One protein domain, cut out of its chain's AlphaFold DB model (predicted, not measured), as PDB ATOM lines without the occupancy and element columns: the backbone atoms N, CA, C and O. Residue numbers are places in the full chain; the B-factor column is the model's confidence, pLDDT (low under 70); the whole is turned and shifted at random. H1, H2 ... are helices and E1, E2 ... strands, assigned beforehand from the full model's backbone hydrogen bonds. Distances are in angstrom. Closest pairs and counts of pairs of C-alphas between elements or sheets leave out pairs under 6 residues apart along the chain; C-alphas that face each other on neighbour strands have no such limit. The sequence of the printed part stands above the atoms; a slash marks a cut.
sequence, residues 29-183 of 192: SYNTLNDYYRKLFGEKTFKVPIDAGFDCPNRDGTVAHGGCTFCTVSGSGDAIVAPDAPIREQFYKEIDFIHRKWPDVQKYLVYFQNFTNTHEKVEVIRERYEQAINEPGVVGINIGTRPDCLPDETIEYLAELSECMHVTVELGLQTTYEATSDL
ATOM      1  N   SER A  29     -21.641  16.061   9.844       90.06
ATOM      2  CA  SER A  29     -22.082  16.950   8.762       90.06
ATOM      3  C   SER A  29     -20.962  17.862   8.242       90.06
ATOM      4  O   SER A  29     -21.211  18.736   7.420       90.06
ATOM      5  N   TYR A  30     -19.732  17.679   8.730       90.44
ATOM      6  CA  TYR A  30     -18.562  18.476   8.397       90.44
ATOM      7  C   TYR A  30     -17.324  17.583   8.269       90.44
ATOM      8  O   TYR A  30     -17.188  16.574   8.966       90.44
ATOM      9  N   ASN A  31     -16.396  17.991   7.406       90.56
ATOM     10  CA  ASN A  31     -15.081  17.372   7.298       90.56
ATOM     11  C   ASN A  31     -14.109  18.112   8.214       90.56
ATOM     12  O   ASN A  31     -13.961  19.328   8.111       90.56
ATOM     13  N   THR A  32     -13.433  17.392   9.112       94.44
ATOM     14  CA  THR A  32     -12.313  17.999   9.842       94.44
ATOM     15  C   THR A  32     -11.113  18.119   8.912       94.44
ATOM     16  O   THR A  32     -10.907  17.258   8.057       94.44
ATOM     17  N   LEU A  33     -10.272  19.135   9.116       93.81
ATOM     18  CA  LEU A  33      -9.035  19.292   8.346       93.81
ATOM     19  C   LEU A  33      -8.138  18.044   8.437       93.81
ATOM     20  O   LEU A  33      -7.551  17.601   7.456       93.81
ATOM     21  N   ASN A  34      -8.097  17.413   9.611       94.62
ATOM     22  CA  ASN A  34      -7.365  16.168   9.818       94.62
ATOM     23  C   ASN A  34      -7.972  14.981   9.041       94.62
ATOM     24  O   ASN A  34      -7.220  14.150   8.540       94.62
ATOM     25  N   ASP A  35      -9.302  14.879   8.931       95.06
ATOM     26  CA  ASP A  35      -9.950  13.844   8.109       95.06
ATOM     27  C   ASP A  35      -9.699  14.096   6.609       95.06
ATOM     28  O   ASP A  35      -9.421  13.150   5.872       95.06
ATOM     29  N   TYR A  36      -9.720  15.363   6.177       95.44
ATOM     30  CA  TYR A  36      -9.367  15.772   4.814       95.44
ATOM     31  C   TYR A  36      -7.931  15.363   4.453       95.44
ATOM     32  O   TYR A  36      -7.732  14.622   3.491       95.44
ATOM     33  N   TYR A  37      -6.940  15.748   5.262       97.00
ATOM     34  CA  TYR A  37      -5.543  15.404   4.989       97.00
ATOM     35  C   TYR A  37      -5.253  13.910   5.104       97.00
ATOM     36  O   TYR A  37      -4.466  13.389   4.323       97.00
ATOM     37  N   ARG A  38      -5.931  13.180   5.997       96.38
ATOM     38  CA  ARG A  38      -5.823  11.712   6.035       96.38
ATOM     39  C   ARG A  38      -6.356  11.054   4.774       96.38
ATOM     40  O   ARG A  38      -5.768  10.082   4.313       96.38
ATOM     41  N   LYS A  39      -7.452  11.570   4.213       96.31
ATOM     42  CA  LYS A  39      -7.983  11.086   2.936       96.31
ATOM     43  C   LYS A  39      -7.016  11.378   1.787       96.31
ATOM     44  O   LYS A  39      -6.865  10.530   0.917       96.31
ATOM     45  N   LEU A  40      -6.383  12.551   1.797       97.06
ATOM     46  CA  LEU A  40      -5.465  12.985   0.745       97.06
ATOM     47  C   LEU A  40      -4.110  12.258   0.801       97.06
ATOM     48  O   LEU A  40      -3.638  11.768  -0.216       97.06
ATOM     49  N   PHE A  41      -3.501  12.154   1.985       97.75
ATOM     50  CA  PHE A  41      -2.126  11.667   2.154       97.75
ATOM     51  C   PHE A  41      -2.019  10.248   2.724       97.75
ATOM     52  O   PHE A  41      -0.913   9.717   2.833       97.75
ATOM     53  N   GLY A  42      -3.138   9.629   3.110       97.31
ATOM     54  CA  GLY A  42      -3.204   8.258   3.630       97.31
ATOM     55  C   GLY A  42      -2.814   8.098   5.103       97.31
ATOM     56  O   GLY A  42      -3.002   7.027   5.674       97.31
ATOM     57  N   GLU A  43      -2.317   9.151   5.750       96.44
ATOM     58  CA  GLU A  43      -1.889   9.132   7.149       96.44
ATOM     59  C   GLU A  43      -2.105  10.489   7.825       96.44
ATOM     60  O   GLU A  43      -2.593  11.446   7.223       96.44
ATOM     61  N   LYS A  44      -1.797  10.571   9.122       97.00
ATOM     62  CA  LYS A  44      -1.845  11.847   9.833       97.00
ATOM     63  C   LYS A  44      -0.714  12.744   9.335       97.00
ATOM     64  O   LYS A  44       0.429  12.317   9.328       97.00
ATOM     65  N   THR A  45      -1.038  13.996   9.042       97.75
ATOM     66  CA  THR A  45      -0.059  15.064   8.823       97.75
ATOM     67  C   THR A  45      -0.168  16.116   9.926       97.75
ATOM     68  O   THR A  45      -1.152  16.152  10.687       97.75
ATOM     69  N   PHE A  46       0.844  16.972  10.037       97.00
ATOM     70  CA  PHE A  46       0.747  18.226  10.779       97.00
ATOM     71  C   PHE A  46       1.415  19.371  10.019       97.00
ATOM     72  O   PHE A  46       2.281  19.149   9.174       97.00
ATOM     73  N   LYS A  47       0.953  20.590  10.316       97.31
ATOM     74  CA  LYS A  47       1.554  21.822   9.812       97.31
ATOM     75  C   LYS A  47       2.816  22.138  10.616       97.31
ATOM     76  O   LYS A  47       2.776  22.006  11.837       97.31
ATOM     77  N   VAL A  48       3.875  22.552   9.933       98.25
ATOM     78  CA  VAL A  48       5.163  22.983  10.490       98.25
ATOM     79  C   VAL A  48       5.251  24.499  10.306       98.25
ATOM     80  O   VAL A  48       5.520  24.933   9.185       98.25
ATOM     81  N   PRO A  49       4.932  25.306  11.335       98.00
ATOM     82  CA  PRO A  49       4.999  26.762  11.245       98.00
ATOM     83  C   PRO A  49       6.437  27.227  11.009       98.00
ATOM     84  O   PRO A  49       7.336  26.780  11.710       98.00
ATOM     85  N   ILE A  50       6.664  28.106  10.038       98.12
ATOM     86  CA  ILE A  50       7.989  28.668   9.746       98.12
ATOM     87  C   ILE A  50       7.858  30.168   9.520       98.12
ATOM     88  O   ILE A  50       6.967  30.606   8.788       98.12
ATOM     89  N   ASP A  51       8.781  30.926  10.108       98.12
ATOM     90  CA  ASP A  51       9.014  32.322   9.765       98.12
ATOM     91  C   ASP A  51      10.050  32.387   8.637       98.12
ATOM     92  O   ASP A  51      11.223  32.054   8.824       98.12
ATOM     93  N   ALA A  52       9.615  32.787   7.444       97.00
ATOM     94  CA  ALA A  52      10.494  32.944   6.286       97.00
ATOM     95  C   ALA A  52      11.147  34.337   6.200       97.00
ATOM     96  O   ALA A  52      11.786  34.654   5.196       97.00
ATOM     97  N   GLY A  53      10.992  35.185   7.220       96.44
ATOM     98  CA  GLY A  53      11.580  36.521   7.292       96.44
ATOM     99  C   GLY A  53      10.952  37.522   6.324       96.44
ATOM    100  O   GLY A  53      11.640  38.426   5.845       96.44
ATOM    101  N   PHE A  54       9.690  37.322   5.935       96.88
ATOM    102  CA  PHE A  54       8.935  38.315   5.163       96.88
ATOM    103  C   PHE A  54       8.361  39.386   6.088       96.88
ATOM    104  O   PHE A  54       8.120  39.130   7.265       96.88
ATOM    105  N   ASP A  55       8.088  40.567   5.538       95.75
ATOM    106  CA  ASP A  55       7.328  41.606   6.235       95.75
ATOM    107  C   ASP A  55       5.877  41.659   5.713       95.75
ATOM    108  O   ASP A  55       5.418  40.829   4.922       95.75
ATOM    109  N   CYS A  56       5.101  42.613   6.209       96.00
ATOM    110  CA  CYS A  56       3.741  42.889   5.793       96.00
ATOM    111  C   CYS A  56       3.663  44.296   5.188       96.00
ATOM    112  O   CYS A  56       4.120  45.242   5.833       96.00
ATOM    113  N   PRO A  57       2.951  44.487   4.058       95.25
ATOM    114  CA  PRO A  57       2.800  45.805   3.444       95.25
ATOM    115  C   PRO A  57       2.107  46.843   4.350       95.25
ATOM    116  O   PRO A  57       2.201  48.046   4.127       95.25
ATOM    117  N   ASN A  58       1.365  46.395   5.377       94.25
ATOM    118  CA  ASN A  58       0.756  47.292   6.373       94.25
ATOM    119  C   ASN A  58       1.728  47.714   7.480       94.25
ATOM    120  O   ASN A  58       1.369  48.538   8.322       94.25
ATOM    121  N   ARG A  59       2.902  47.088   7.560       94.88
ATOM    122  CA  ARG A  59       3.922  47.340   8.580       94.88
ATOM    123  C   ARG A  59       5.078  48.137   7.998       94.88
ATOM    124  O   ARG A  59       5.439  49.155   8.585       94.88
ATOM    125  N   ASP A  60       5.595  47.701   6.855       95.25
ATOM    126  CA  ASP A  60       6.781  48.272   6.209       95.25
ATOM    127  C   ASP A  60       6.540  49.649   5.559       95.25
ATOM    128  O   ASP A  60       7.492  50.373   5.272       95.25
ATOM    129  N   GLY A  61       5.274  50.047   5.376       94.62
ATOM    130  CA  GLY A  61       4.892  51.313   4.754       94.62
ATOM    131  C   GLY A  61       4.502  51.232   3.281       94.62
ATOM    132  O   GLY A  61       4.179  52.268   2.706       94.62
ATOM    133  N   THR A  62       4.502  50.048   2.667       94.94
ATOM    134  CA  THR A  62       4.139  49.884   1.252       94.94
ATOM    135  C   THR A  62       2.662  50.205   1.000       94.94
ATOM    136  O   THR A  62       2.331  50.847   0.007       94.94
ATOM    137  N   VAL A  63       1.769  49.779   1.901       93.94
ATOM    138  CA  VAL A  63       0.313  50.004   1.806       93.94
ATOM    139  C   VAL A  63      -0.213  50.831   2.979       93.94
ATOM    140  O   VAL A  63      -1.056  51.707   2.799       93.94
ATOM    141  N   ALA A  64       0.282  50.573   4.190       94.81
ATOM    142  CA  ALA A  64      -0.064  51.319   5.397       94.81
ATOM    143  C   ALA A  64       1.084  51.247   6.413       94.81
ATOM    144  O   ALA A  64       2.100  50.597   6.174       94.81
ATOM    145  N   HIS A  65       0.910  51.882   7.573       94.50
ATOM    146  CA  HIS A  65       1.870  51.827   8.674       94.50
ATOM    147  C   HIS A  65       1.253  51.217   9.939       94.50
ATOM    148  O   HIS A  65       0.046  51.305  10.168       94.50
ATOM    149  N   GLY A  66       2.102  50.633  10.791       92.50
ATOM    150  CA  GLY A  66       1.739  50.143  12.129       92.50
ATOM    151  C   GLY A  66       1.143  48.730  12.187       92.50
ATOM    152  O   GLY A  66       1.065  48.156  13.270       92.50
ATOM    153  N   GLY A  67       0.789  48.133  11.048       95.38
ATOM    154  CA  GLY A  67       0.159  46.814  10.966       95.38
ATOM    155  C   GLY A  67      -1.322  46.813  11.359       95.38
ATOM    156  O   GLY A  67      -1.876  47.820  11.802       95.38
ATOM    157  N   CYS A  68      -1.982  45.663  11.192       96.62
ATOM    158  CA  CYS A  68      -3.360  45.495  11.656       96.62
ATOM    159  C   CYS A  68      -3.420  45.614  13.187       96.62
ATOM    160  O   CYS A  68      -2.557  45.073  13.880       96.62
ATOM    161  N   THR A  69      -4.471  46.230  13.728       96.38
ATOM    162  CA  THR A  69      -4.555  46.569  15.165       96.38
ATOM    163  C   THR A  69      -4.556  45.360  16.106       96.38
ATOM    164  O   THR A  69      -4.218  45.490  17.279       96.38
ATOM    165  N   PHE A  70      -4.914  44.177  15.602       94.88
ATOM    166  CA  PHE A  70      -4.928  42.915  16.349       94.88
ATOM    167  C   PHE A  70      -3.655  42.076  16.161       94.88
ATOM    168  O   PHE A  70      -3.508  41.031  16.793       94.88
ATOM    169  N   CYS A  71      -2.764  42.469  15.251       94.94
ATOM    170  CA  CYS A  71      -1.620  41.658  14.865       94.94
ATOM    171  C   CYS A  71      -0.453  41.880  15.834       94.94
ATOM    172  O   CYS A  71      -0.003  43.008  16.044       94.94
ATOM    173  N   THR A  72       0.073  40.794  16.395       95.12
ATOM    174  CA  THR A  72       1.258  40.820  17.260       95.12
ATOM    175  C   THR A  72       2.497  41.266  16.491       95.12
ATOM    176  O   THR A  72       2.523  41.240  15.262       95.12
ATOM    177  N   VAL A  73       3.544  41.691  17.203       92.50
ATOM    178  CA  VAL A  73       4.806  42.139  16.579       92.50
ATOM    179  C   VAL A  73       5.426  41.074  15.669       92.50
ATOM    180  O   VAL A  73       6.030  41.421  14.664       92.50
ATOM    181  N   SER A  74       5.191  39.800  15.980       93.38
ATOM    182  CA  SER A  74       5.633  38.626  15.222       93.38
ATOM    183  C   SER A  74       4.748  38.299  14.011       93.38
ATOM    184  O   SER A  74       4.896  37.234  13.415       93.38
ATOM    185  N   GLY A  75       3.767  39.142  13.672       92.88
ATOM    186  CA  GLY A  75       2.883  38.879  12.538       92.88
ATOM    187  C   GLY A  75       1.917  37.714  12.774       92.88
ATOM    188  O   GLY A  75       1.511  37.082  11.804       92.88
ATOM    189  N   SER A  76       1.574  37.410  14.035       91.12
ATOM    190  CA  SER A  76       0.896  36.175  14.475       91.12
ATOM    191  C   SER A  76       1.765  34.906  14.445       91.12
ATOM    192  O   SER A  76       1.230  33.796  14.487       91.12
ATOM    193  N   GLY A  77       3.090  35.064  14.425       94.25
ATOM    194  CA  GLY A  77       4.089  33.995  14.536       94.25
ATOM    195  C   GLY A  77       4.491  33.644  15.974       94.25
ATOM    196  O   GLY A  77       5.505  32.990  16.175       94.25
ATOM    197  N   ASP A  78       3.723  34.050  16.992       95.31
ATOM    198  CA  ASP A  78       4.109  33.931  18.414       95.31
ATOM    199  C   ASP A  78       4.314  32.486  18.905       95.31
ATOM    200  O   ASP A  78       4.882  32.264  19.972       95.31
ATOM    201  N   ALA A  79       3.810  31.504  18.153       93.81
ATOM    202  CA  ALA A  79       3.919  30.084  18.468       93.81
ATOM    203  C   ALA A  79       5.069  29.373  17.735       93.81
ATOM    204  O   ALA A  79       5.252  28.177  17.957       93.81
ATOM    205  N   ILE A  80       5.811  30.079  16.875       97.00
ATOM    206  CA  ILE A  80       6.968  29.523  16.170       97.00
ATOM    207  C   ILE A  80       8.088  29.297  17.194       97.00
ATOM    208  O   ILE A  80       8.413  30.176  17.992       97.00
ATOM    209  N   VAL A  81       8.667  28.100  17.203       97.06
ATOM    210  CA  VAL A  81       9.613  27.626  18.222       97.06
ATOM    211  C   VAL A  81      10.933  28.394  18.177       97.06
ATOM    212  O   VAL A  81      11.537  28.632  19.223       97.06
ATOM    213  N   ALA A  82      11.412  28.752  16.985       96.62
ATOM    214  CA  ALA A  82      12.697  29.425  16.808       96.62
ATOM    215  C   ALA A  82      12.695  30.402  15.617       96.62
ATOM    216  O   ALA A  82      13.477  30.201  14.694       96.62
ATOM    217  N   PRO A  83      11.856  31.454  15.619       95.94
ATOM    218  CA  PRO A  83      11.641  32.325  14.455       95.94
ATOM    219  C   PRO A  83      12.909  33.048  13.970       95.94
ATOM    220  O   PRO A  83      13.026  33.353  12.791       95.94
ATOM    221  N   ASP A  84      13.893  33.262  14.849       96.06
ATOM    222  CA  ASP A  84      15.165  33.911  14.496       96.06
ATOM    223  C   ASP A  84      16.220  32.940  13.920       96.06
ATOM    224  O   ASP A  84      17.323  33.353  13.552       96.06
ATOM    225  N   ALA A  85      15.937  31.632  13.888       97.94
ATOM    226  CA  ALA A  85      16.854  30.634  13.342       97.94
ATOM    227  C   ALA A  85      16.736  30.547  11.806       97.94
ATOM    228  O   ALA A  85      15.690  30.883  11.249       97.94
ATOM    229  N   PRO A  86      17.759  30.040  11.092       98.19
ATOM    230  CA  PRO A  86      17.635  29.736   9.666       98.19
ATOM    231  C   PRO A  86      16.432  28.825   9.384       98.19
ATOM    232  O   PRO A  86      16.181  27.899  10.155       98.19
ATOM    233  N   ILE A  87      15.728  29.035   8.265       98.44
ATOM    234  CA  ILE A  87      14.475  28.331   7.897       98.44
ATOM    235  C   ILE A  87      14.571  26.817   8.110       98.44
ATOM    236  O   ILE A  87      13.713  26.202   8.745       98.44
ATOM    237  N   ARG A  88      15.665  26.215   7.636       97.69
ATOM    238  CA  ARG A  88      15.922  24.784   7.799       97.69
ATOM    239  C   ARG A  88      16.002  24.356   9.267       97.69
ATOM    240  O   ARG A  88      15.484  23.312   9.638       97.69
ATOM    241  N   GLU A  89      16.644  25.150  10.119       98.38
ATOM    242  CA  GLU A  89      16.733  24.871  11.555       98.38
ATOM    243  C   GLU A  89      15.373  25.032  12.250       98.38
ATOM    244  O   GLU A  89      15.049  24.228  13.127       98.38
ATOM    245  N   GLN A  90      14.558  26.013  11.836       98.50
ATOM    246  CA  GLN A  90      13.179  26.151  12.319       98.50
ATOM    247  C   GLN A  90      12.381  24.877  12.048       98.50
ATOM    248  O   GLN A  90      11.796  24.317  12.971       98.50
ATOM    249  N   PHE A  91      12.436  24.376  10.810       98.56
ATOM    250  CA  PHE A  91      11.725  23.170  10.386       98.56
ATOM    251  C   PHE A  91      12.011  21.971  11.300       98.56
ATOM    252  O   PHE A  91      11.081  21.344  11.810       98.56
ATOM    253  N   TYR A  92      13.288  21.678  11.569       98.50
ATOM    254  CA  TYR A  92      13.654  20.546  12.425       98.50
ATOM    255  C   TYR A  92      13.267  20.762  13.894       98.50
ATOM    256  O   TYR A  92      12.765  19.838  14.529       98.50
ATOM    257  N   LYS A  93      13.412  21.982  14.429       98.50
ATOM    258  CA  LYS A  93      12.984  22.298  15.803       98.50
ATOM    259  C   LYS A  93      11.472  22.166  15.991       98.50
ATOM    260  O   LYS A  93      11.023  21.683  17.030       98.50
ATOM    261  N   GLU A  94      10.700  22.582  14.996       98.25
ATOM    262  CA  GLU A  94       9.243  22.457  14.977       98.25
ATOM    263  C   GLU A  94       8.801  20.998  14.897       98.25
ATOM    264  O   GLU A  94       7.949  20.561  15.674       98.25
ATOM    265  N   ILE A  95       9.422  20.211  14.015       98.06
ATOM    266  CA  ILE A  95       9.178  18.768  13.940       98.06
ATOM    267  C   ILE A  95       9.487  18.102  15.280       98.06
ATOM    268  O   ILE A  95       8.614  17.422  15.819       98.06
ATOM    269  N   ASP A  96      10.661  18.353  15.861       98.19
ATOM    270  CA  ASP A  96      11.061  17.785  17.151       98.19
ATOM    271  C   ASP A  96      10.075  18.153  18.266       98.19
ATOM    272  O   ASP A  96       9.754  17.336  19.136       98.19
ATOM    273  N   PHE A  97       9.573  19.389  18.261       98.31
ATOM    274  CA  PHE A  97       8.577  19.845  19.220       98.31
ATOM    275  C   PHE A  97       7.237  19.120  19.035       98.31
ATOM    276  O   PHE A  97       6.670  18.606  20.008       98.31
ATOM    277  N   ILE A  98       6.741  19.029  17.801       97.62
ATOM    278  CA  ILE A  98       5.436  18.443  17.485       97.62
ATOM    279  C   ILE A  98       5.454  16.907  17.615       97.62
ATOM    280  O   ILE A  98       4.472  16.311  18.079       97.62
ATOM    281  N   HIS A  99       6.571  16.249  17.302       98.31
ATOM    282  CA  HIS A  99       6.763  14.802  17.467       98.31
ATOM    283  C   HIS A  99       6.674  14.342  18.924       98.31
ATOM    284  O   HIS A  99       6.283  13.202  19.163       98.31
ATOM    285  N   ARG A 100       6.873  15.224  19.915       98.00
ATOM    286  CA  ARG A 100       6.565  14.910  21.330       98.00
ATOM    287  C   ARG A 100       5.106  14.498  21.530       98.00
ATOM    288  O   ARG A 100       4.797  13.734  22.440       98.00
ATOM    289  N   LYS A 101       4.202  15.019  20.694       97.19
ATOM    290  CA  LYS A 101       2.771  14.693  20.701       97.19
ATOM    291  C   LYS A 101       2.413  13.606  19.688       97.19
ATOM    292  O   LYS A 101       1.509  12.814  19.953       97.19
ATOM    293  N   TRP A 102       3.066  13.593  18.525       97.56
ATOM    294  CA  TRP A 102       2.761  12.678  17.421       97.56
ATOM    295  C   TRP A 102       4.034  12.036  16.839       97.56
ATOM    296  O   TRP A 102       4.421  12.394  15.730       97.56
ATOM    297  N   PRO A 103       4.668  11.090  17.553       97.50
ATOM    298  CA  PRO A 103       5.995  10.567  17.201       97.50
ATOM    299  C   PRO A 103       6.031   9.767  15.891       97.50
ATOM    300  O   PRO A 103       7.061   9.714  15.233       97.50
ATOM    301  N   ASP A 104       4.908   9.164  15.492       97.25
ATOM    302  CA  ASP A 104       4.860   8.281  14.319       97.25
ATOM    303  C   ASP A 104       4.553   9.018  13.003       97.25
ATOM    304  O   ASP A 104       4.553   8.400  11.942       97.25
ATOM    305  N   VAL A 105       4.254  10.322  13.039       98.00
ATOM    306  CA  VAL A 105       3.894  11.086  11.829       98.00
ATOM    307  C   VAL A 105       5.124  11.321  10.962       98.00
ATOM    308  O   VAL A 105       6.094  11.903  11.434       98.00
ATOM    309  N   GLN A 106       5.043  10.938   9.685       97.88
ATOM    310  CA  GLN A 106       6.147  11.063   8.721       97.88
ATOM    311  C   GLN A 106       5.900  12.109   7.624       97.88
ATOM    312  O   GLN A 106       6.762  12.321   6.776       97.88
ATOM    313  N   LYS A 107       4.712  12.731   7.605       98.56
ATOM    314  CA  LYS A 107       4.300  13.674   6.561       98.56
ATOM    315  C   LYS A 107       3.965  15.048   7.117       98.56
ATOM    316  O   LYS A 107       3.159  15.177   8.047       98.56
ATOM    317  N   TYR A 108       4.516  16.070   6.479       98.56
ATOM    318  CA  TYR A 108       4.492  17.445   6.960       98.56
ATOM    319  C   TYR A 108       3.925  18.391   5.907       98.56
ATOM    320  O   TYR A 108       4.093  18.187   4.705       98.56
ATOM    321  N   LEU A 109       3.250  19.435   6.375       98.56
ATOM    322  CA  LEU A 109       2.857  20.578   5.560       98.56
ATOM    323  C   LEU A 109       3.637  21.786   6.066       98.56
ATOM    324  O   LEU A 109       3.419  22.202   7.204       98.56
ATOM    325  N   VAL A 110       4.546  22.338   5.270       98.56
ATOM    326  CA  VAL A 110       5.238  23.576   5.657       98.56
ATOM    327  C   VAL A 110       4.210  24.700   5.707       98.56
ATOM    328  O   VAL A 110       3.393  24.816   4.799       98.56
ATOM    329  N   TYR A 111       4.200  25.497   6.772       98.56
ATOM    330  CA  TYR A 111       3.203  26.540   6.972       98.56
ATOM    331  C   TYR A 111       3.853  27.896   7.214       98.56
ATOM    332  O   TYR A 111       4.264  28.223   8.326       98.56
ATOM    333  N   PHE A 112       3.885  28.698   6.157       98.31
ATOM    334  CA  PHE A 112       4.290  30.093   6.205       98.31
ATOM    335  C   PHE A 112       3.074  30.924   6.611       98.31
ATOM    336  O   PHE A 112       2.216  31.226   5.783       98.31
ATOM    337  N   GLN A 113       2.927  31.179   7.912       96.06
ATOM    338  CA  GLN A 113       1.722  31.795   8.475       96.06
ATOM    339  C   GLN A 113       1.858  33.302   8.650       96.06
ATOM    340  O   GLN A 113       0.911  34.042   8.378       96.06
ATOM    341  N   ASN A 114       2.961  33.735   9.255       96.31
ATOM    342  CA  ASN A 114       3.074  35.083   9.772       96.31
ATOM    343  C   ASN A 114       3.413  36.077   8.665       96.31
ATOM    344  O   ASN A 114       3.986  35.716   7.642       96.31
ATOM    345  N   PHE A 115       3.022  37.333   8.871       97.12
ATOM    346  CA  PHE A 115       3.208  38.409   7.892       97.12
ATOM    347  C   PHE A 115       2.537  38.120   6.534       97.12
ATOM    348  O   PHE A 115       1.427  37.589   6.490       97.12
ATOM    349  N   THR A 116       3.129  38.591   5.431       97.44
ATOM    350  CA  THR A 116       2.612  38.402   4.069       97.44
ATOM    351  C   THR A 116       3.629  37.600   3.269       97.44
ATOM    352  O   THR A 116       4.590  38.149   2.745       97.44
ATOM    353  N   ASN A 117       3.426  36.286   3.169       97.88
ATOM    354  CA  ASN A 117       4.449  35.362   2.659       97.88
ATOM    355  C   ASN A 117       4.659  35.402   1.139       97.88
ATOM    356  O   ASN A 117       5.390  34.578   0.599       97.88
ATOM    357  N   THR A 118       4.019  36.349   0.460       97.88
ATOM    358  CA  THR A 118       4.202  36.653  -0.964       97.88
ATOM    359  C   THR A 118       4.593  38.118  -1.195       97.88
ATOM    360  O   THR A 118       4.552  38.596  -2.323       97.88
ATOM    361  N   HIS A 119       4.976  38.841  -0.134       96.94
ATOM    362  CA  HIS A 119       5.399  40.246  -0.186       96.94
ATOM    363  C   HIS A 119       6.906  40.380  -0.413       96.94
ATOM    364  O   HIS A 119       7.631  40.874   0.440       96.94
ATOM    365  N   GLU A 120       7.376  39.871  -1.546       97.62
ATOM    366  CA  GLU A 120       8.754  39.977  -2.036       97.62
ATOM    367  C   GLU A 120       8.775  39.618  -3.531       97.62
ATOM    368  O   GLU A 120       7.763  39.195  -4.092       97.62
ATOM    369  N   LYS A 121       9.932  39.749  -4.187       97.88
ATOM    370  CA  LYS A 121      10.101  39.219  -5.553       97.88
ATOM    371  C   LYS A 121       9.982  37.695  -5.586       97.88
ATOM    372  O   LYS A 121      10.451  37.019  -4.662       97.88
ATOM    373  N   VAL A 122       9.437  37.146  -6.675       98.44
ATOM    374  CA  VAL A 122       9.216  35.696  -6.815       98.44
ATOM    375  C   VAL A 122      10.488  34.864  -6.615       98.44
ATOM    376  O   VAL A 122      10.415  33.775  -6.048       98.44
ATOM    377  N   GLU A 123      11.669  35.367  -6.986       98.31
ATOM    378  CA  GLU A 123      12.933  34.649  -6.787       98.31
ATOM    379  C   GLU A 123      13.280  34.492  -5.304       98.31
ATOM    380  O   GLU A 123      13.731  33.427  -4.887       98.31
ATOM    381  N   VAL A 124      13.018  35.524  -4.495       98.44
ATOM    382  CA  VAL A 124      13.240  35.501  -3.040       98.44
ATOM    383  C   VAL A 124      12.217  34.590  -2.366       98.44
ATOM    384  O   VAL A 124      12.563  33.825  -1.462       98.44
ATOM    385  N   ILE A 125      10.959  34.635  -2.821       98.50
ATOM    386  CA  ILE A 125       9.901  33.734  -2.347       98.50
ATOM    387  C   ILE A 125      10.298  32.281  -2.616       98.50
ATOM    388  O   ILE A 125      10.269  31.451  -1.704       98.50
ATOM    389  N   ARG A 126      10.726  31.985  -3.847       98.31
ATOM    390  CA  ARG A 126      11.190  30.662  -4.266       98.31
ATOM    391  C   ARG A 126      12.361  30.186  -3.414       98.31
ATOM    392  O   ARG A 126      12.260  29.122  -2.810       98.31
ATOM    393  N   GLU A 127      13.408  31.000  -3.284       98.31
ATOM    394  CA  GLU A 127      14.593  30.680  -2.478       98.31
ATOM    395  C   GLU A 127      14.231  30.312  -1.031       98.31
ATOM    396  O   GLU A 127      14.738  29.330  -0.485       98.31
ATOM    397  N   ARG A 128      13.344  31.079  -0.391       98.38
ATOM    398  CA  ARG A 128      12.948  30.855   1.008       98.38
ATOM    399  C   ARG A 128      12.042  29.640   1.166       98.38
ATOM    400  O   ARG A 128      12.233  28.860   2.098       98.38
ATOM    401  N   TYR A 129      11.081  29.447   0.264       98.44
ATOM    402  CA  TYR A 129      10.188  28.287   0.309       98.44
ATOM    403  C   TYR A 129      10.965  26.985   0.114       98.44
ATOM    404  O   TYR A 129      10.791  26.044   0.893       98.44
ATOM    405  N   GLU A 130      11.860  26.947  -0.875       97.50
ATOM    406  CA  GLU A 130      12.648  25.767  -1.248       97.50
ATOM    407  C   GLU A 130      13.586  25.272  -0.138       97.50
ATOM    408  O   GLU A 130      13.897  24.081  -0.099       97.50
ATOM    409  N   GLN A 131      13.964  26.128   0.819       98.12
ATOM    410  CA  GLN A 131      14.721  25.718   2.010       98.12
ATOM    411  C   GLN A 131      13.934  24.808   2.964       98.12
ATOM    412  O   GLN A 131      14.552  24.093   3.751       98.12
ATOM    413  N   ALA A 132      12.600  24.842   2.923       97.75
ATOM    414  CA  ALA A 132      11.748  24.019   3.776       97.75
ATOM    415  C   ALA A 132      11.003  22.940   2.987       97.75
ATOM    416  O   ALA A 132      10.922  21.802   3.440       97.75
ATOM    417  N   ILE A 133      10.460  23.258   1.807       97.81
ATOM    418  CA  ILE A 133       9.593  22.314   1.079       97.81
ATOM    419  C   ILE A 133      10.340  21.123   0.469       97.81
ATOM    420  O   ILE A 133       9.719  20.107   0.177       97.81
ATOM    421  N   ASN A 134      11.662  21.233   0.304       97.69
ATOM    422  CA  ASN A 134      12.512  20.146  -0.179       97.69
ATOM    423  C   ASN A 134      12.998  19.213   0.945       97.69
ATOM    424  O   ASN A 134      13.708  18.241   0.674       97.69
ATOM    425  N   GLU A 135      12.649  19.490   2.203       98.31
ATOM    426  CA  GLU A 135      13.038  18.632   3.318       98.31
ATOM    427  C   GLU A 135      12.255  17.300   3.312       98.31
ATOM    428  O   GLU A 135      11.098  17.235   2.877       98.31
ATOM    429  N   PRO A 136      12.856  16.198   3.802       98.00
ATOM    430  CA  PRO A 136      12.218  14.887   3.782       98.00
ATOM    431  C   PRO A 136      10.860  14.855   4.496       98.00
ATOM    432  O   PRO A 136      10.709  15.326   5.621       98.00
ATOM    433  N   GLY A 137       9.874  14.223   3.854       97.81
ATOM    434  CA  GLY A 137       8.528  14.052   4.406       97.81
ATOM    435  C   GLY A 137       7.588  15.238   4.174       97.81
ATOM    436  O   GLY A 137       6.404  15.138   4.503       97.81
ATOM    437  N   VAL A 138       8.047  16.344   3.581       98.56
ATOM    438  CA  VAL A 138       7.141  17.426   3.183       98.56
ATOM    439  C   VAL A 138       6.279  16.977   2.007       98.56
ATOM    440  O   VAL A 138       6.773  16.513   0.983       98.56
ATOM    441  N   VAL A 139       4.962  17.089   2.171       98.50
ATOM    442  CA  VAL A 139       3.966  16.704   1.154       98.50
ATOM    443  C   VAL A 139       3.133  17.880   0.657       98.50
ATOM    444  O   VAL A 139       2.237  17.715  -0.172       98.50
ATOM    445  N   GLY A 140       3.408  19.071   1.175       98.50
ATOM    446  CA  GLY A 140       2.722  20.278   0.769       98.50
ATOM    447  C   GLY A 140       3.149  21.510   1.543       98.50
ATOM    448  O   GLY A 140       3.910  21.449   2.512       98.50
ATOM    449  N   ILE A 141       2.598  22.626   1.096       98.69
ATOM    450  CA  ILE A 141       2.872  23.970   1.565       98.69
ATOM    451  C   ILE A 141       1.546  24.707   1.787       98.69
ATOM    452  O   ILE A 141       0.630  24.675   0.963       98.69
ATOM    453  N   ASN A 142       1.449  25.380   2.926       98.62
ATOM    454  CA  ASN A 142       0.377  26.286   3.294       98.62
ATOM    455  C   ASN A 142       0.955  27.700   3.381       98.62
ATOM    456  O   ASN A 142       1.940  27.922   4.085       98.62
ATOM    457  N   ILE A 143       0.331  28.647   2.688       98.62
ATOM    458  CA  ILE A 143       0.836  30.010   2.522       98.62
ATOM    459  C   ILE A 143      -0.229  30.985   3.006       98.62
ATOM    460  O   ILE A 143      -1.250  31.170   2.347       98.62
ATOM    461  N   GLY A 144       0.004  31.608   4.154       97.88
ATOM    462  CA  GLY A 144      -0.766  32.744   4.640       97.88
ATOM    463  C   GLY A 144      -0.316  34.019   3.939       97.88
ATOM    464  O   GLY A 144       0.853  34.401   4.021       97.88
ATOM    465  N   THR A 145      -1.237  34.686   3.245       97.31
ATOM    466  CA  THR A 145      -0.935  35.946   2.570       97.31
ATOM    467  C   THR A 145      -2.143  36.880   2.471       97.31
ATOM    468  O   THR A 145      -3.241  36.599   2.968       97.31
ATOM    469  N   ARG A 146      -1.937  38.050   1.873       94.75
ATOM    470  CA  ARG A 146      -2.973  39.038   1.607       94.75
ATOM    471  C   ARG A 146      -3.543  38.873   0.193       94.75
ATOM    472  O   ARG A 146      -2.802  38.504  -0.714       94.75
ATOM    473  N   PRO A 147      -4.836  39.183  -0.005       93.19
ATOM    474  CA  PRO A 147      -5.469  39.084  -1.322       93.19
ATOM    475  C   PRO A 147      -4.881  40.055  -2.357       93.19
ATOM    476  O   PRO A 147      -4.888  39.746  -3.539       93.19
ATOM    477  N   ASP A 148      -4.337  41.188  -1.917       93.25
ATOM    478  CA  ASP A 148      -3.735  42.243  -2.740       93.25
ATOM    479  C   ASP A 148      -2.217  42.075  -2.955       93.25
ATOM    480  O   ASP A 148      -1.556  42.976  -3.459       93.25
ATOM    481  N   CYS A 149      -1.642  40.933  -2.563       94.62
ATOM    482  CA  CYS A 149      -0.202  40.675  -2.625       94.62
ATOM    483  C   CYS A 149       0.107  39.380  -3.394       94.62
ATOM    484  O   CYS A 149       0.848  38.523  -2.929       94.62
ATOM    485  N   LEU A 150      -0.518  39.194  -4.555       95.00
ATOM    486  CA  LEU A 150      -0.349  38.010  -5.404       95.00
ATOM    487  C   LEU A 150      -0.098  38.439  -6.856       95.00
ATOM    488  O   LEU A 150      -1.013  38.365  -7.673       95.00
ATOM    489  N   PRO A 151       1.108  38.933  -7.182       95.12
ATOM    490  CA  PRO A 151       1.443  39.274  -8.560       95.12
ATOM    491  C   PRO A 151       1.451  38.019  -9.447       95.12
ATOM    492  O   PRO A 151       1.704  36.914  -8.958       95.12
ATOM    493  N   ASP A 152       1.220  38.199 -10.751       97.62
ATOM    494  CA  ASP A 152       1.092  37.102 -11.725       97.62
ATOM    495  C   ASP A 152       2.271  36.117 -11.665       97.62
ATOM    496  O   ASP A 152       2.055  34.912 -11.591       97.62
ATOM    497  N   GLU A 153       3.508  36.615 -11.559       98.00
ATOM    498  CA  GLU A 153       4.716  35.780 -11.429       98.00
ATOM    499  C   GLU A 153       4.692  34.861 -10.194       98.00
ATOM    500  O   GLU A 153       5.149  33.717 -10.236       98.00
ATOM    501  N   THR A 154       4.120  35.334  -9.082       97.94
ATOM    502  CA  THR A 154       3.973  34.526  -7.870       97.94
ATOM    503  C   THR A 154       2.881  33.488  -8.071       97.94
ATOM    504  O   THR A 154       3.066  32.337  -7.688       97.94
ATOM    505  N   ILE A 155       1.761  33.852  -8.700       98.12
ATOM    506  CA  ILE A 155       0.685  32.906  -9.020       98.12
ATOM    507  C   ILE A 155       1.202  31.796  -9.945       98.12
ATOM    508  O   ILE A 155       0.915  30.625  -9.693       98.12
ATOM    509  N   GLU A 156       1.994  32.141 -10.962       98.50
ATOM    510  CA  GLU A 156       2.649  31.186 -11.859       98.50
ATOM    511  C   GLU A 156       3.554  30.225 -11.081       98.50
ATOM    512  O   GLU A 156       3.404  29.010 -11.205       98.50
ATOM    513  N   TYR A 157       4.408  30.734 -10.188       98.25
ATOM    514  CA  TYR A 157       5.237  29.879  -9.333       98.25
ATOM    515  C   TYR A 157       4.410  28.954  -8.423       98.25
ATOM    516  O   TYR A 157       4.714  27.768  -8.282       98.25
ATOM    517  N   LEU A 158       3.332  29.453  -7.812       98.31
ATOM    518  CA  LEU A 158       2.449  28.620  -6.989       98.31
ATOM    519  C   LEU A 158       1.730  27.546  -7.815       98.31
ATOM    520  O   LEU A 158       1.500  26.443  -7.310       98.31
ATOM    521  N   ALA A 159       1.396  27.844  -9.072       98.38
ATOM    522  CA  ALA A 159       0.844  26.870 -10.003       98.38
ATOM    523  C   ALA A 159       1.872  25.776 -10.332       98.38
ATOM    524  O   ALA A 159       1.527  24.600 -10.224       98.38
ATOM    525  N   GLU A 160       3.132  26.133 -10.609       97.94
ATOM    526  CA  GLU A 160       4.233  25.170 -10.793       97.94
ATOM    527  C   GLU A 160       4.394  24.254  -9.568       97.94
ATOM    528  O   GLU A 160       4.452  23.030  -9.698       97.94
ATOM    529  N   LEU A 161       4.398  24.817  -8.353       97.69
ATOM    530  CA  LEU A 161       4.476  24.031  -7.115       97.69
ATOM    531  C   LEU A 161       3.294  23.066  -6.956       97.69
ATOM    532  O   LEU A 161       3.446  21.974  -6.404       97.69
ATOM    533  N   SER A 162       2.107  23.447  -7.427       98.12
ATOM    534  CA  SER A 162       0.910  22.610  -7.313       98.12
ATOM    535  C   SER A 162       0.972  21.339  -8.165       98.12
ATOM    536  O   SER A 162       0.249  20.380  -7.884       98.12
ATOM    537  N   GLU A 163       1.864  21.289  -9.160       97.81
ATOM    538  CA  GLU A 163       2.107  20.089  -9.963       97.81
ATOM    539  C   GLU A 163       2.906  19.023  -9.197       97.81
ATOM    540  O   GLU A 163       2.780  17.831  -9.488       97.81
ATOM    541  N   CYS A 164       3.712  19.425  -8.207       96.06
ATOM    542  CA  CYS A 164       4.615  18.529  -7.482       96.06
ATOM    543  C   CYS A 164       4.215  18.272  -6.020       96.06
ATOM    544  O   CYS A 164       4.608  17.248  -5.454       96.06
ATOM    545  N   MET A 165       3.414  19.144  -5.401       97.75
ATOM    546  CA  MET A 165       2.965  18.986  -4.016       97.75
ATOM    547  C   MET A 165       1.600  19.625  -3.748       97.75
ATOM    548  O   MET A 165       1.043  20.352  -4.565       97.75
ATOM    549  N   HIS A 166       1.035  19.369  -2.565       98.38
ATOM    550  CA  HIS A 166      -0.209  20.023  -2.174       98.38
ATOM    551  C   HIS A 166       0.033  21.490  -1.798       98.38
ATOM    552  O   HIS A 166       0.681  21.765  -0.792       98.38
ATOM    553  N   VAL A 167      -0.537  22.424  -2.556       98.56
ATOM    554  CA  VAL A 167      -0.463  23.865  -2.273       98.56
ATOM    555  C   VAL A 167      -1.796  24.355  -1.703       98.56
ATOM    556  O   VAL A 167      -2.861  24.074  -2.250       98.56
ATOM    557  N   THR A 168      -1.747  25.089  -0.593       98.38
ATOM    558  CA  THR A 168      -2.892  25.816  -0.023       98.38
ATOM    559  C   THR A 168      -2.526  27.285   0.152       98.38
ATOM    560  O   THR A 168      -1.582  27.594   0.875       98.38
ATOM    561  N   VAL A 169      -3.310  28.186  -0.440       98.25
ATOM    562  CA  VAL A 169      -3.189  29.635  -0.225       98.25
ATOM    563  C   VAL A 169      -4.304  30.096   0.712       98.25
ATOM    564  O   VAL A 169      -5.485  29.865   0.456       98.25
ATOM    565  N   GLU A 170      -3.928  30.724   1.820       97.19
ATOM    566  CA  GLU A 170      -4.816  31.222   2.867       97.19
ATOM    567  C   GLU A 170      -4.848  32.758   2.800       97.19
ATOM    568  O   GLU A 170      -3.900  33.434   3.199       97.19
ATOM    569  N   LEU A 171      -5.943  33.317   2.268       95.31
ATOM    570  CA  LEU A 171      -6.113  34.764   2.096       95.31
ATOM    571  C   LEU A 171      -6.734  35.401   3.341       95.31
ATOM    572  O   LEU A 171      -7.877  35.121   3.708       95.31
ATOM    573  N   GLY A 172      -5.993  36.302   3.982       92.88
ATOM    574  CA  GLY A 172      -6.440  36.970   5.202       92.88
ATOM    575  C   GLY A 172      -7.492  38.054   4.960       92.88
ATOM    576  O   GLY A 172      -7.152  39.232   5.001       92.88
ATOM    577  N   LEU A 173      -8.768  37.715   4.767       91.56
ATOM    578  CA  LEU A 173      -9.827  38.730   4.616       91.56
ATOM    579  C   LEU A 173     -10.170  39.443   5.941       91.56
ATOM    580  O   LEU A 173     -10.241  40.666   5.993       91.56
ATOM    581  N   GLN A 174     -10.295  38.671   7.024       94.12
ATOM    582  CA  GLN A 174     -10.650  39.069   8.401       94.12
ATOM    583  C   GLN A 174     -12.109  39.476   8.647       94.12
ATOM    584  O   GLN A 174     -12.708  39.026   9.619       94.12
ATOM    585  N   THR A 175     -12.702  40.303   7.795       94.38
ATOM    586  CA  THR A 175     -14.081  40.789   7.962       94.38
ATOM    587  C   THR A 175     -14.693  41.063   6.602       94.38
ATOM    588  O   THR A 175     -13.953  41.408   5.698       94.38
ATOM    589  N   THR A 176     -16.017  40.928   6.474       92.75
ATOM    590  CA  THR A 176     -16.781  41.327   5.278       92.75
ATOM    591  C   THR A 176     -17.248  42.791   5.318       92.75
ATOM    592  O   THR A 176     -17.885  43.266   4.385       92.75
ATOM    593  N   TYR A 177     -17.022  43.496   6.433       93.94
ATOM    594  CA  TYR A 177     -17.532  44.849   6.670       93.94
ATOM    595  C   TYR A 177     -16.415  45.882   6.543       93.94
ATOM    596  O   TYR A 177     -15.488  45.873   7.357       93.94
ATOM    597  N   GLU A 178     -16.552  46.821   5.606       92.69
ATOM    598  CA  GLU A 178     -15.540  47.862   5.363       92.69
ATOM    599  C   GLU A 178     -15.257  48.719   6.597       92.69
ATOM    600  O   GLU A 178     -14.109  48.875   6.991       92.69
ATOM    601  N   ALA A 179     -16.294  49.138   7.329       95.31
ATOM    602  CA  ALA A 179     -16.101  49.901   8.564       95.31
ATOM    603  C   ALA A 179     -15.242  49.160   9.612       95.31
ATOM    604  O   ALA A 179     -14.543  49.782  10.408       95.31
ATOM    605  N   THR A 180     -15.291  47.821   9.637       96.00
ATOM    606  CA  THR A 180     -14.399  47.018  10.486       96.00
ATOM    607  C   THR A 180     -13.010  46.883   9.866       96.00
ATOM    608  O   THR A 180     -12.036  46.922  10.609       96.00
ATOM    609  N   SER A 181     -12.915  46.743   8.540       95.12
ATOM    610  CA  SER A 181     -11.653  46.717   7.784       95.12
ATOM    611  C   SER A 181     -10.810  47.964   8.076       95.12
ATOM    612  O   SER A 181      -9.644  47.847   8.468       95.12
ATOM    613  N   ASP A 182     -11.440  49.139   8.016       94.44
ATOM    614  CA  ASP A 182     -10.839  50.434   8.343       94.44
ATOM    615  C   ASP A 182     -10.401  50.492   9.809       94.44
ATOM    616  O   ASP A 182      -9.253  50.814  10.116       94.44
ATOM    617  N   LEU A 183     -11.296  50.113  10.730       96.81
ATOM    618  CA  LEU A 183     -11.028  50.129  12.170       96.81
ATOM    619  C   LEU A 183      -9.820  49.264  12.553       96.81
ATOM    620  O   LEU A 183      -9.062  49.625  13.455       96.81
TER     621      LEU A 183
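What this domain is: This is residues 29 to 183 of the 192 residues of the protein "TIGR01212 family radical SAM protein" of Streptococcus pneumoniae (UniProt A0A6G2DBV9). Look for a strongly twisted parallel sheet of four strands, with H2 and H4 over one face, H3 touching both and only grazing the sheet, and H1 on the face opposite H4. A tail after E4 leads away to H5, and its residues 174 to 180 stick out. The 155 printed residues include five named helices and four named strands, in the order H1 E1 H2 E2 H3 E3 H4 E4 H5; the sheet runs E1 E2 E3 E4, and the class is mixed, helices and strands. The whole is compact, with a radius of gyration of the C-alphas of 16.0 A and spans of 45 by 41 by 31 A.

How they stand to each other: Start with H1, residues 33 to 41, which is on the sheet, 9.4 A over it; the C-alphas of Tyr 37 and Thr 45 in E1, residues 45 to 50, are its closest pair with that strand, at 6.7 A. H2, residues 87 to 99, lies over E1 at a height over the sheet of 8.6 A, slantwise to the strands, at 40 degrees to E1 on the local plane. E2, residues 107 to 112, is parallel to E1, with N 48 and O 109 2.8 A apart. H3, residues 122 to 133, touches H2 with its residues 128 to 132 alone, closest at the C-alphas of Arg 88 and Ala 132, 5.8 A. E3, residues 138 to 145, is parallel to E2, with N 110 and O 140 3.0 A apart. H4, residues 152 to 164, touches H3 with its residues 153 to 157 alone, closest at the C-alphas of Val 122 and Thr 154, 5.5 A, at a shallow tilt of 26 degrees, the same way. E4, residues 166 to 171, is parallel to E3, with N 143 and O 168 2.8 A apart; H4 lies over it, along the strands, 10.0 A over the sheet. E1, H2, E2; E2, H3, E3; and E3, H4, E4 are strand-helix-strand units, two parallel neighbour strands with a helix between, each with a right-handed crossover. H5, residues 178 to 183, is not on the sheet. In H1, H2 and H5 every O i to N i+4 pair is within hydrogen-bond range; in H3 6 of 8 are, in H4 8 of 9.

Where its parts are: Find C-alpha 33 at (-9.035, 19.292, 8.346), where H1 begins its 12.0 A. E1 is 15.8 A long, H2 18.3 A, E2 16.4 A, H3 15.5 A, E3 20.2 A, H4 19.4 A and E4 16.4 A. H5 is 8.5 A long and ends at C-alpha 183, (-11.028, 50.129, 12.170).

The domain as a whole: The two C-alphas farthest apart, those of Asp 104 and Ala 179, are 47.0 A apart. The printed part has no cut; the one long link is E1 to H2, residues 51 to 86. No printed residue is under 70 in pLDDT, and the mean of the printed part is 96.6.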